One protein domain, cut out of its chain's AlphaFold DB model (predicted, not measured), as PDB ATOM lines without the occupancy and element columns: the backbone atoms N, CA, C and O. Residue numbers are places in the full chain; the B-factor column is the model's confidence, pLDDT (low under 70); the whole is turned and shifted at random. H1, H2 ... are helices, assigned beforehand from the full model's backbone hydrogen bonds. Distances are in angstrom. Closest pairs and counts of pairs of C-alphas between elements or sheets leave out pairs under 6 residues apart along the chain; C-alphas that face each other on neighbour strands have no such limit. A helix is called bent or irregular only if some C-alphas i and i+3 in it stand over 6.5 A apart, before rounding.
ATOM      1  N   SER A  32     108.770 132.502 121.055       91.69
ATOM      2  CA  SER A  32     108.536 133.600 121.981       91.69
ATOM      3  C   SER A  32     109.123 134.914 121.456       91.69
ATOM      4  O   SER A  32     110.135 134.921 120.748       91.69
ATOM      5  N   LEU A  33     108.530 136.048 121.843       91.69
ATOM      6  CA  LEU A  33     109.089 137.370 121.530       91.69
ATOM      7  C   LEU A  33     110.511 137.529 122.083       91.69
ATOM      8  O   LEU A  33     111.346 138.153 121.426       91.69
ATOM      9  N   ARG A  34     110.795 136.941 123.252       92.56
ATOM     10  CA  ARG A  34     112.137 136.909 123.847       92.56
ATOM     11  C   ARG A  34     113.154 136.239 122.923       92.56
ATOM     12  O   ARG A  34     114.182 136.844 122.628       92.56
ATOM     13  N   ASP A  35     112.858 135.041 122.423       88.12
ATOM     14  CA  ASP A  35     113.772 134.308 121.536       88.12
ATOM     15  C   ASP A  35     113.986 135.059 120.219       88.12
ATOM     16  O   ASP A  35     115.111 135.172 119.724       88.12
ATOM     17  N   ILE A  36     112.910 135.632 119.668       90.69
ATOM     18  CA  ILE A  36     112.983 136.462 118.464       90.69
ATOM     19  C   ILE A  36     113.909 137.656 118.719       90.69
ATOM     20  O   ILE A  36     114.829 137.889 117.934       90.69
ATOM     21  N   ALA A  37     113.716 138.393 119.815       92.00
ATOM     22  CA  ALA A  37     114.542 139.547 120.153       92.00
ATOM     23  C   ALA A  37     116.019 139.162 120.327       92.00
ATOM     24  O   ALA A  37     116.891 139.795 119.721       92.00
ATOM     25  N   HIS A  38     116.293 138.087 121.069       91.00
ATOM     26  CA  HIS A  38     117.640 137.585 121.332       91.00
ATOM     27  C   HIS A  38     118.410 137.214 120.052       91.00
ATOM     28  O   HIS A  38     119.614 137.457 119.928       91.00
ATOM     29  N   HIS A  39     117.728 136.664 119.049       87.50
ATOM     30  CA  HIS A  39     118.372 136.319 117.782       87.50
ATOM     31  C   HIS A  39     118.411 137.478 116.775       87.50
ATOM     32  O   HIS A  39     119.316 137.538 115.934       87.50
ATOM     33  N   TRP A  40     117.458 138.409 116.841       91.62
ATOM     34  CA  TRP A  40     117.308 139.465 115.840       91.62
ATOM     35  C   TRP A  40     118.097 140.737 116.161       91.62
ATOM     36  O   TRP A  40     118.559 141.411 115.237       91.62
ATOM     37  N   HIS A  41     118.311 141.056 117.443       90.38
ATOM     38  CA  HIS A  41     118.874 142.350 117.851       90.38
ATOM     39  C   HIS A  41     120.246 142.646 117.226       90.38
ATOM     40  O   HIS A  41     120.516 143.774 116.807       90.38
ATOM     41  N   LYS A  42     121.084 141.615 117.057       88.19
ATOM     42  CA  LYS A  42     122.402 141.724 116.406       88.19
ATOM     43  C   LYS A  42     122.295 142.132 114.936       88.19
ATOM     44  O   LYS A  42     123.142 142.874 114.448       88.19
ATOM     45  N   GLN A  43     121.257 141.671 114.236       86.62
ATOM     46  CA  GLN A  43     121.041 141.970 112.816       86.62
ATOM     47  C   GLN A  43     120.536 143.402 112.623       86.62
ATOM     48  O   GLN A  43     120.973 144.088 111.703       86.62
ATOM     49  N   LEU A  44     119.668 143.868 113.526       87.44
ATOM     50  CA  LEU A  44     119.121 145.228 113.509       87.44
ATOM     51  C   LEU A  44     120.095 146.280 114.057       87.44
ATOM     52  O   LEU A  44     119.855 147.470 113.884       87.44
ATOM     53  N   ARG A  45     121.190 145.857 114.707       91.12
ATOM     54  CA  ARG A  45     122.122 146.737 115.439       91.12
ATOM     55  C   ARG A  45     121.410 147.582 116.504       91.12
ATOM     56  O   ARG A  45     121.780 148.724 116.756       91.12
ATOM     57  N   LEU A  46     120.395 146.994 117.133       89.94
ATOM     58  CA  LEU A  46     119.637 147.572 118.240       89.94
ATOM     59  C   LEU A  46     119.892 146.766 119.517       89.94
ATOM     60  O   LEU A  46     120.369 145.628 119.473       89.94
ATOM     61  N   SER A  47     119.573 147.349 120.673       94.31
ATOM     62  CA  SER A  47     119.592 146.584 121.922       94.31
ATOM     63  C   SER A  47     118.462 145.551 121.931       94.31
ATOM     64  O   SER A  47     117.373 145.810 121.415       94.31
ATOM     65  N   GLU A  48     118.706 144.392 122.546       92.00
ATOM     66  CA  GLU A  48     117.699 143.329 122.682       92.00
ATOM     67  C   GLU A  48     116.412 143.853 123.331       92.00
ATOM     68  O   GLU A  48     115.317 143.601 122.833       92.00
ATOM     69  N   ARG A  49     116.549 144.693 124.366       91.06
ATOM     70  CA  ARG A  49     115.426 145.336 125.059       91.06
ATOM     71  C   ARG A  49     114.564 146.194 124.129       91.06
ATOM     72  O   ARG A  49     113.344 146.156 124.243       91.06
ATOM     73  N   VAL A  50     115.177 146.959 123.223       89.88
ATOM     74  CA  VAL A  50     114.438 147.789 122.254       89.88
ATOM     75  C   VAL A  50     113.673 146.911 121.269       89.88
ATOM     76  O   VAL A  50     112.497 147.154 121.024       89.88
ATOM     77  N   VAL A  51     114.307 145.856 120.751       90.88
ATOM     78  CA  VAL A  51     113.648 144.919 119.826       90.88
ATOM     79  C   VAL A  51     112.477 144.211 120.506       90.88
ATOM     80  O   VAL A  51     111.392 144.136 119.936       90.88
ATOM     81  N   LEU A  52     112.666 143.746 121.740       92.62
ATOM     82  CA  LEU A  52     111.624 143.090 122.523       92.62
ATOM     83  C   LEU A  52     110.441 144.022 122.807       92.62
ATOM     84  O   LEU A  52     109.289 143.621 122.654       92.62
ATOM     85  N   LEU A  53     110.712 145.276 123.174       89.31
ATOM     86  CA  LEU A  53     109.676 146.280 123.406       89.31
ATOM     87  C   LEU A  53     108.832 146.523 122.147       89.31
ATOM     88  O   LEU A  53     107.602 146.528 122.218       89.31
ATOM     89  N   GLU A  54     109.479 146.673 120.991       89.50
ATOM     90  CA  GLU A  54     108.793 146.887 119.714       89.50
ATOM     91  C   GLU A  54     107.981 145.666 119.270       89.50
ATOM     92  O   GLU A  54     106.846 145.815 118.816       89.50
ATOM     93  N   LEU A  55     108.497 144.453 119.479       91.19
ATOM     94  CA  LEU A  55     107.753 143.214 119.239       91.19
ATOM     95  C   LEU A  55     106.483 143.140 120.099       91.19
ATOM     96  O   LEU A  55     105.394 142.890 119.578       91.19
ATOM     97  N   ARG A  56     106.595 143.425 121.403       91.44
ATOM     98  CA  ARG A  56     105.454 143.435 122.335       91.44
ATOM     99  C   ARG A  56     104.403 144.480 121.936       91.44
ATOM    100  O   ARG A  56     103.208 144.179 121.929       91.44
ATOM    101  N   ARG A  57     104.831 145.682 121.530       87.44
ATOM    102  CA  ARG A  57     103.945 146.725 120.966       87.44
ATOM    103  C   ARG A  57     103.274 146.265 119.676       87.44
ATOM    104  O   ARG A  57     102.077 146.479 119.484       87.44
ATOM    105  N   GLY A  58     104.032 145.597 118.811       86.38
ATOM    106  CA  GLY A  58     103.538 144.998 117.580       86.38
ATOM    107  C   GLY A  58     102.376 144.049 117.827       86.38
ATOM    108  O   GLY A  58     101.379 144.116 117.109       86.38
ATOM    109  N   VAL A  59     102.481 143.181 118.841       87.12
ATOM    110  CA  VAL A  59     101.449 142.173 119.134       87.12
ATOM    111  C   VAL A  59     100.146 142.866 119.510       87.12
ATOM    112  O   VAL A  59      99.110 142.581 118.911       87.12
ATOM    113  N   LEU A  60     100.203 143.845 120.414       82.94
ATOM    114  CA  LEU A  60      99.030 144.618 120.819       82.94
ATOM    115  C   LEU A  60      98.372 145.342 119.628       82.94
ATOM    116  O   LEU A  60      97.148 145.322 119.482       82.94
ATOM    117  N   ASN A  61      99.179 145.949 118.757       76.88
ATOM    118  CA  ASN A  61      98.685 146.744 117.633       76.88
ATOM    119  C   ASN A  61      98.116 145.882 116.495       76.88
ATOM    120  O   ASN A  61      97.060 146.201 115.952       76.88
ATOM    121  N   LEU A  62      98.769 144.772 116.142       71.12
ATOM    122  CA  LEU A  62      98.324 143.895 115.052       71.12
ATOM    123  C   LEU A  62      97.131 143.014 115.446       71.12
ATOM    124  O   LEU A  62      96.281 142.739 114.597       71.12
ATOM    125  N   HIS A  63      97.009 142.621 116.721       65.12
ATOM    126  CA  HIS A  63      95.813 141.922 117.204       65.12
ATOM    127  C   HIS A  63      94.553 142.790 117.107       65.12
ATOM    128  O   HIS A  63      93.502 142.287 116.709       65.12
ATOM    129  N   ARG A  64      94.656 144.096 117.393       60.09
ATOM    130  CA  ARG A  64      93.530 145.039 117.267       60.09
ATOM    131  C   ARG A  64      93.022 145.151 115.826       60.09
ATOM    132  O   ARG A  64      91.816 145.150 115.604       60.09
ATOM    133  N   VAL A  65      93.932 145.145 114.848       57.53
ATOM    134  CA  VAL A  65      93.587 145.202 113.415       57.53
ATOM    135  C   VAL A  65      92.876 143.927 112.950       57.53
ATOM    136  O   VAL A  65      91.893 144.010 112.216       57.53
ATOM    137  N   ARG A  66      93.328 142.742 113.390       55.81
ATOM    138  CA  ARG A  66      92.676 141.463 113.044       55.81
ATOM    139  C   ARG A  66      91.287 141.309 113.680       55.81
ATOM    140  O   ARG A  66      90.439 140.643 113.099       55.81
ATOM    141  N   ALA A  67      91.031 141.950 114.820       57.12
ATOM    142  CA  ALA A  67      89.741 141.915 115.516       57.12
ATOM    143  C   ALA A  67      88.672 142.862 114.925       57.12
ATOM    144  O   ALA A  67      87.643 143.093 115.557       57.12
ATOM    145  N   GLY A  68      88.904 143.447 113.743       47.69
ATOM    146  CA  GLY A  68      87.944 144.342 113.088       47.69
ATOM    147  C   GLY A  68      87.798 145.709 113.762       47.69
ATOM    148  O   GLY A  68      86.924 146.487 113.383       47.69
ATOM    149  N   GLN A  69      88.652 146.036 114.738       50.00
ATOM    150  CA  GLN A  69      88.703 147.381 115.292       50.00
ATOM    151  C   GLN A  69      89.410 148.293 114.288       50.00
ATOM    152  O   GLN A  69      90.576 148.088 113.940       50.00
ATOM    153  N   THR A  70      88.692 149.314 113.811       47.81
ATOM    154  CA  THR A  70      89.289 150.460 113.115       47.81
ATOM    155  C   THR A  70      90.433 150.983 113.968       47.81
ATOM    156  O   THR A  70      90.275 151.027 115.185       47.81
ATOM    157  N   TRP A  71      91.558 151.349 113.339       45.66
ATOM    158  CA  TRP A  71      92.769 151.863 113.981       45.66
ATOM    159  C   TRP A  71      92.429 152.852 115.101       45.66
ATOM    160  O   TRP A  71      92.284 154.053 114.869       45.66
ATOM    161  N   LEU A  72      92.269 152.341 116.322       41.81
ATOM    162  CA  LEU A  72      92.204 153.164 117.511       41.81
ATOM    163  C   LEU A  72      93.511 153.938 117.488       41.81
ATOM    164  O   LEU A  72      94.570 153.318 117.348       41.81
ATOM    165  N   LYS A  73      93.409 155.277 117.530       43.38
ATOM    166  CA  LYS A  73      94.552 156.179 117.703       43.38
ATOM    167  C   LYS A  73      95.522 155.473 118.634       43.38
ATOM    168  O   LYS A  73      95.110 155.106 119.734       43.38
ATOM    169  N   LEU A  74      96.732 155.207 118.138       46.53
ATOM    170  CA  LEU A  74      97.822 154.682 118.946       46.53
ATOM    171  C   LEU A  74      97.802 155.505 120.231       46.53
ATOM    172  O   LEU A  74      98.076 156.702 120.179       46.53
ATOM    173  N   GLU A  75      97.390 154.912 121.354       49.62
ATOM    174  CA  GLU A  75      97.789 155.478 122.633       49.62
ATOM    175  C   GLU A  75      99.309 155.537 122.524       49.62
ATOM    176  O   GLU A  75      99.946 154.510 122.261       49.62
ATOM    177  N   GLU A  76      99.856 156.752 122.551       55.34
ATOM    178  CA  GLU A  76     101.290 156.990 122.504       55.34
ATOM    179  C   GLU A  76     101.897 156.211 123.667       55.34
ATOM    180  O   GLU A  76     101.846 156.636 124.813       55.34
ATOM    181  N   PHE A  77     102.414 155.023 123.359       61.00
ATOM    182  CA  PHE A  77     103.110 154.137 124.281       61.00
ATOM    183  C   PHE A  77     102.239 153.627 125.444       61.00
ATOM    184  O   PHE A  77     102.295 154.169 126.549       61.00
ATOM    185  N   PRO A  78     101.470 152.535 125.250       66.38
ATOM    186  CA  PRO A  78     100.857 151.851 126.384       66.38
ATOM    187  C   PRO A  78     101.943 151.509 127.422       66.38
ATOM    188  O   PRO A  78     103.042 151.104 127.025       66.38
ATOM    189  N   PRO A  79     101.661 151.671 128.729       73.75
ATOM    190  CA  PRO A  79     102.622 151.355 129.780       73.75
ATOM    191  C   PRO A  79     103.061 149.890 129.684       73.75
ATOM    192  O   PRO A  79     102.263 149.029 129.305       73.75
ATOM    193  N   ASP A  80     104.314 149.606 130.054       71.31
ATOM    194  CA  ASP A  80     104.955 148.286 129.903       71.31
ATOM    195  C   ASP A  80     104.153 147.131 130.541       71.31
ATOM    196  O   ASP A  80     104.239 145.984 130.098       71.31
ATOM    197  N   GLU A  81     103.334 147.442 131.546       76.75
ATOM    198  CA  GLU A  81     102.424 146.534 132.258       76.75
ATOM    199  C   GLU A  81     101.259 146.030 131.391       76.75
ATOM    200  O   GLU A  81     100.739 144.939 131.618       76.75
ATOM    201  N   LYS A  82     100.844 146.809 130.383       79.00
ATOM    202  CA  LYS A  82      99.774 146.447 129.436       79.00
ATOM    203  C   LYS A  82     100.300 145.723 128.198       79.00
ATOM    204  O   LYS A  82      99.508 145.296 127.355       79.00
ATOM    205  N   LEU A  83     101.618 145.628 128.047       84.44
ATOM    206  CA  LEU A  83     102.228 144.945 126.919       84.44
ATOM    207  C   LEU A  83     102.182 143.423 127.130       84.44
ATOM    208  O   LEU A  83     102.455 142.962 128.240       84.44
ATOM    209  N   PRO A  84     101.922 142.630 126.073       87.12
ATOM    210  CA  PRO A  84     101.963 141.166 126.127       87.12
ATOM    211  C   PRO A  84     103.239 140.650 126.791       87.12
ATOM    212  O   PRO A  84     104.281 141.289 126.673       87.12
ATOM    213  N   GLN A  85     103.184 139.518 127.486       90.31
ATOM    214  CA  GLN A  85     104.349 138.952 128.177       90.31
ATOM    215  C   GLN A  85     105.466 138.574 127.182       90.31
ATOM    216  O   GLN A  85     105.209 138.345 126.000       90.31
ATOM    217  N   GLU A  86     106.722 138.525 127.628       90.38
ATOM    218  CA  GLU A  86     107.869 138.240 126.741       90.38
ATOM    219  C   GLU A  86     107.859 136.819 126.152       90.38
ATOM    220  O   GLU A  86     108.448 136.573 125.097       90.38
ATOM    221  N   ASP A  87     107.185 135.890 126.829       90.19
ATOM    222  CA  ASP A  87     106.961 134.505 126.413       90.19
ATOM    223  C   ASP A  87     105.814 134.357 125.400       90.19
ATOM    224  O   ASP A  87     105.610 133.264 124.871       90.19
ATOM    225  N   THR A  88     105.101 135.449 125.085       90.00
ATOM    226  CA  THR A  88     104.046 135.460 124.067       90.00
ATOM    227  C   THR A  88     104.585 134.877 122.769       90.00
ATOM    228  O   THR A  88     105.619 135.308 122.254       90.00
ATOM    229  N   GLN A  89     103.877 133.888 122.241       89.81
ATOM    230  CA  GLN A  89     104.275 133.183 121.038       89.81
ATOM    231  C   GLN A  89     103.622 133.796 119.804       89.81
ATOM    232  O   GLN A  89     102.432 134.110 119.811       89.81
ATOM    233  N   VAL A  90     104.399 133.937 118.734       88.31
ATOM    234  CA  VAL A  90     103.917 134.422 117.436       88.31
ATOM    235  C   VAL A  90     104.332 133.465 116.329       88.31
ATOM    236  O   VAL A  90     105.315 132.734 116.464       88.31
ATOM    237  N   ASP A  91     103.558 133.450 115.248       86.38
ATOM    238  CA  ASP A  91     103.846 132.660 114.057       86.38
ATOM    239  C   ASP A  91     104.647 133.457 113.013       86.38
ATOM    240  O   ASP A  91     104.917 134.657 113.146       86.38
ATOM    241  N   HIS A  92     105.045 132.746 111.958       84.69
ATOM    242  CA  HIS A  92     105.776 133.289 110.818       84.69
ATOM    243  C   HIS A  92     105.039 134.463 110.157       84.69
ATOM    244  O   HIS A  92     105.629 135.514 109.904       84.69
ATOM    245  N   ASP A  93     103.746 134.286 109.886       84.06
ATOM    246  CA  ASP A  93     102.942 135.232 109.111       84.06
ATOM    247  C   ASP A  93     102.722 136.536 109.878       84.06
ATOM    248  O   ASP A  93     102.732 137.630 109.306       84.06
ATOM    249  N   TRP A  94     102.560 136.438 111.198       90.00
ATOM    250  CA  TRP A  94     102.530 137.585 112.088       90.00
ATOM    251  C   TRP A  94     103.858 138.345 112.048       90.00
ATOM    252  O   TRP A  94     103.852 139.567 111.882       90.00
ATOM    253  N   LEU A  95     104.990 137.637 112.149       88.19
ATOM    254  CA  LEU A  95     106.316 138.257 112.152       88.19
ATOM    255  C   LEU A  95     106.626 138.931 110.809       88.19
ATOM    256  O   LEU A  95     107.184 140.029 110.782       88.19
ATOM    257  N   GLU A  96     106.206 138.330 109.697       87.25
ATOM    258  CA  GLU A  96     106.284 138.933 108.365       87.25
ATOM    259  C   GLU A  96     105.438 140.211 108.261       87.25
ATOM    260  O   GLU A  96     105.935 141.249 107.812       87.25
ATOM    261  N   ALA A  97     104.185 140.170 108.721       85.50
ATOM    262  CA  ALA A  97     103.312 141.341 108.732       85.50
ATOM    263  C   ALA A  97     103.883 142.473 109.602       85.50
ATOM    264  O   ALA A  97     103.844 143.640 109.199       85.50
ATOM    265  N   PHE A  98     104.458 142.134 110.759       89.38
ATOM    266  CA  PHE A  98     105.154 143.074 111.633       89.38
ATOM    267  C   PHE A  98     106.341 143.737 110.924       89.38
ATOM    268  O   PHE A  98     106.409 144.967 110.888       89.38
ATOM    269  N   CYS A  99     107.225 142.954 110.293       88.94
ATOM    270  CA  CYS A  99     108.380 143.478 109.553       88.94
ATOM    271  C   CYS A  99     107.955 144.446 108.443       88.94
ATOM    272  O   CYS A  99     108.497 145.548 108.339       88.94
ATOM    273  N   ASN A 100     106.947 144.062 107.653       85.31
ATOM    274  CA  ASN A 100     106.435 144.876 106.551       85.31
ATOM    275  C   ASN A 100     105.867 146.218 107.042       85.31
ATOM    276  O   ASN A 100     106.038 147.237 106.378       85.31
ATOM    277  N   LYS A 101     105.207 146.235 108.207       82.44
ATOM    278  CA  LYS A 101     104.649 147.461 108.798       82.44
ATOM    279  C   LYS A 101     105.708 148.353 109.435       82.44
ATOM    280  O   LYS A 101     105.637 149.564 109.264       82.44
ATOM    281  N   GLN A 102     106.674 147.766 110.135       81.00
ATOM    282  CA  GLN A 102     107.756 148.506 110.790       81.00
ATOM    283  C   GLN A 102     108.886 148.898 109.837       81.00
ATOM    284  O   GLN A 102     109.818 149.588 110.239       81.00
ATOM    285  N   THR A 103     108.830 148.469 108.572       84.06
ATOM    286  CA  THR A 103     109.913 148.632 107.586       84.06
ATOM    287  C   THR A 103     111.243 148.026 108.058       84.06
ATOM    288  O   THR A 103     112.324 148.504 107.718       84.06
ATOM    289  N   TRP A 104     111.173 146.958 108.859       87.62
ATOM    290  CA  TRP A 104     112.344 146.251 109.385       87.62
ATOM    291  C   TRP A 104     112.733 145.076 108.480       87.62
ATOM    292  O   TRP A 104     111.861 144.426 107.897       87.62
ATOM    293  N   PRO A 105     114.035 144.756 108.364       87.38
ATOM    294  CA  PRO A 105     114.484 143.603 107.596       87.38
ATOM    295  C   PRO A 105     114.080 142.301 108.288       87.38
ATOM    296  O   PRO A 105     114.375 142.109 109.465       87.38
ATOM    297  N   LYS A 106     113.467 141.379 107.544       88.50
ATOM    298  CA  LYS A 106     113.027 140.074 108.057       88.50
ATOM    299  C   LYS A 106     114.173 139.312 108.767       88.50
ATOM    300  O   LYS A 106     115.279 139.257 108.227       88.50
ATOM    301  N   PRO A 107     113.937 138.710 109.950       84.75
ATOM    302  CA  PRO A 107     114.968 138.026 110.729       84.75
ATOM    303  C   PRO A 107     115.521 136.781 110.036       84.75
ATOM    304  O   PRO A 107     114.798 135.821 109.786       84.75
ATOM    305  N   LEU A 108     116.837 136.725 109.833       81.75
ATOM    306  CA  LEU A 108     117.456 135.591 109.143       81.75
ATOM    307  C   LEU A 108     117.116 134.243 109.799       81.75
ATOM    308  O   LEU A 108     116.736 133.326 109.107       81.75
ATOM    309  N   PHE A 109     117.108 134.102 111.124       78.56
ATOM    310  CA  PHE A 109     116.864 132.798 111.773       78.56
ATOM    311  C   PHE A 109     115.473 132.183 111.522       78.56
ATOM    312  O   PHE A 109     115.300 130.981 111.712       78.56
ATOM    313  N   TRP A 110     114.490 132.993 111.127       71.50
ATOM    314  CA  TRP A 110     113.130 132.533 110.855       71.50
ATOM    315  C   TRP A 110     112.884 132.341 109.360       71.50
ATOM    316  O   TRP A 110     112.248 131.382 108.934       71.50
ATOM    317  N   PHE A 111     113.455 133.236 108.557       65.44
ATOM    318  CA  PHE A 111     113.330 133.226 107.104       65.44
ATOM    319  C   PHE A 111     114.498 132.477 106.425       65.44
ATOM    320  O   PHE A 111     114.487 132.291 105.216       65.44
ATOM    321  N   ASP A 112     115.464 131.957 107.195       55.78
ATOM    322  CA  ASP A 112     116.539 131.058 106.744       55.78
ATOM    323  C   ASP A 112     116.106 129.585 106.728       55.78
ATOM    324  O   ASP A 112     116.819 128.764 106.161       55.78
ATOM    325  N   SER A 113     114.929 129.222 107.253       47.31
ATOM    326  CA  SER A 113     114.255 127.989 106.806       47.31
ATOM    327  C   SER A 113     113.547 128.175 105.460       47.31
ATOM    328  O   SER A 113     113.311 127.198 104.758       47.31
TER     329      SER A 113
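AT A GLANCE: This is residues 32 to 113 of the 189 residues of an uncharacterized protein of Mesorhizobium sp. B2-1-8 (UniProt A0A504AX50). A small all-helix domain is built along one long helix, H2, the longest of its four; H1 packs on the first part of H2, residues 48 to 56, at a steep angle, and H3 crosses near the middle of H2 at about a right angle. A long loop, residues 67 to 91, folds back from the far end of H2 to H3, and the short H4 sits by H1; residues 65 to 70 stick out. The printed part has 82 residues, with four named helices in the order H1, H2, H3, H4 and no named strand. It is compact, with a radius of gyration of the C-alphas of 12.5 A, and spans 34 by 23 by 21 A.

IN THESE COORDINATES: Find C-alpha 33 at (109.089, 137.370, 121.530); from there H1, residues 33 to 44, runs 15.1 A from first to last C-alpha. H1 is only just irregular: C-alphas 39 and 42 are 6.9 A apart, and its line is a rough one. Go on to Glu 48, where H2, residues 48 to 66, begins; it runs 26.9 A to C-alpha 66 at (92.676, 141.463, 113.044). Past the loop, look at His 92 for H3, residues 92 to 102, which is 15.3 A long. H4, residues 108 to 111, is 5.2 A long and ends at C-alpha 111, at (113.330, 133.226, 107.104).

HOW THE PARTS SIT: Start at H1 and H2, which touch at a steep tilt of 63 degrees and run opposite ways. Their closest C-alphas are those of His 41 and Glu 48, 5.1 A apart, and H2 touches H1 with residues 48 to 56 alone. Look next at Gly 58 and Phe 98, the closest C-alphas of H2 and H3 at 6.5 A: these helices are close but not clearly touching, about perpendicular at 79 degrees. H1 and H4 only just touch, with 3 pairs of C-alphas within 8 A; the closest are those of His 39 and Phe 109, 7.1 A apart, and H1 takes part with residues 39 to 40 alone. H3 and H4 are close but not clearly touching, with the C-alphas of His 92 and Trp 110 closest at 7.4 A. H1 and H3 are apart, and so are H2 and H4. Along the backbone, every O i to N i+4 pair is within hydrogen-bond range in H2 and H3, 6 of 8 are in H1, and H4 is too short for such a pair.

THE WHOLE: The two C-alphas farthest apart are those of Lys 73 and Ser 113, 36.1 A. The printed part has no cut. The links H1 to H2 and H3 to H4 are tight, while H2 to H3 is a long link of 25 residues. Check the B-factor column: the mean pLDDT of the printed part is 79.1, and the model's confidence is under 70 at residues 63 to 78 and 111 to 113.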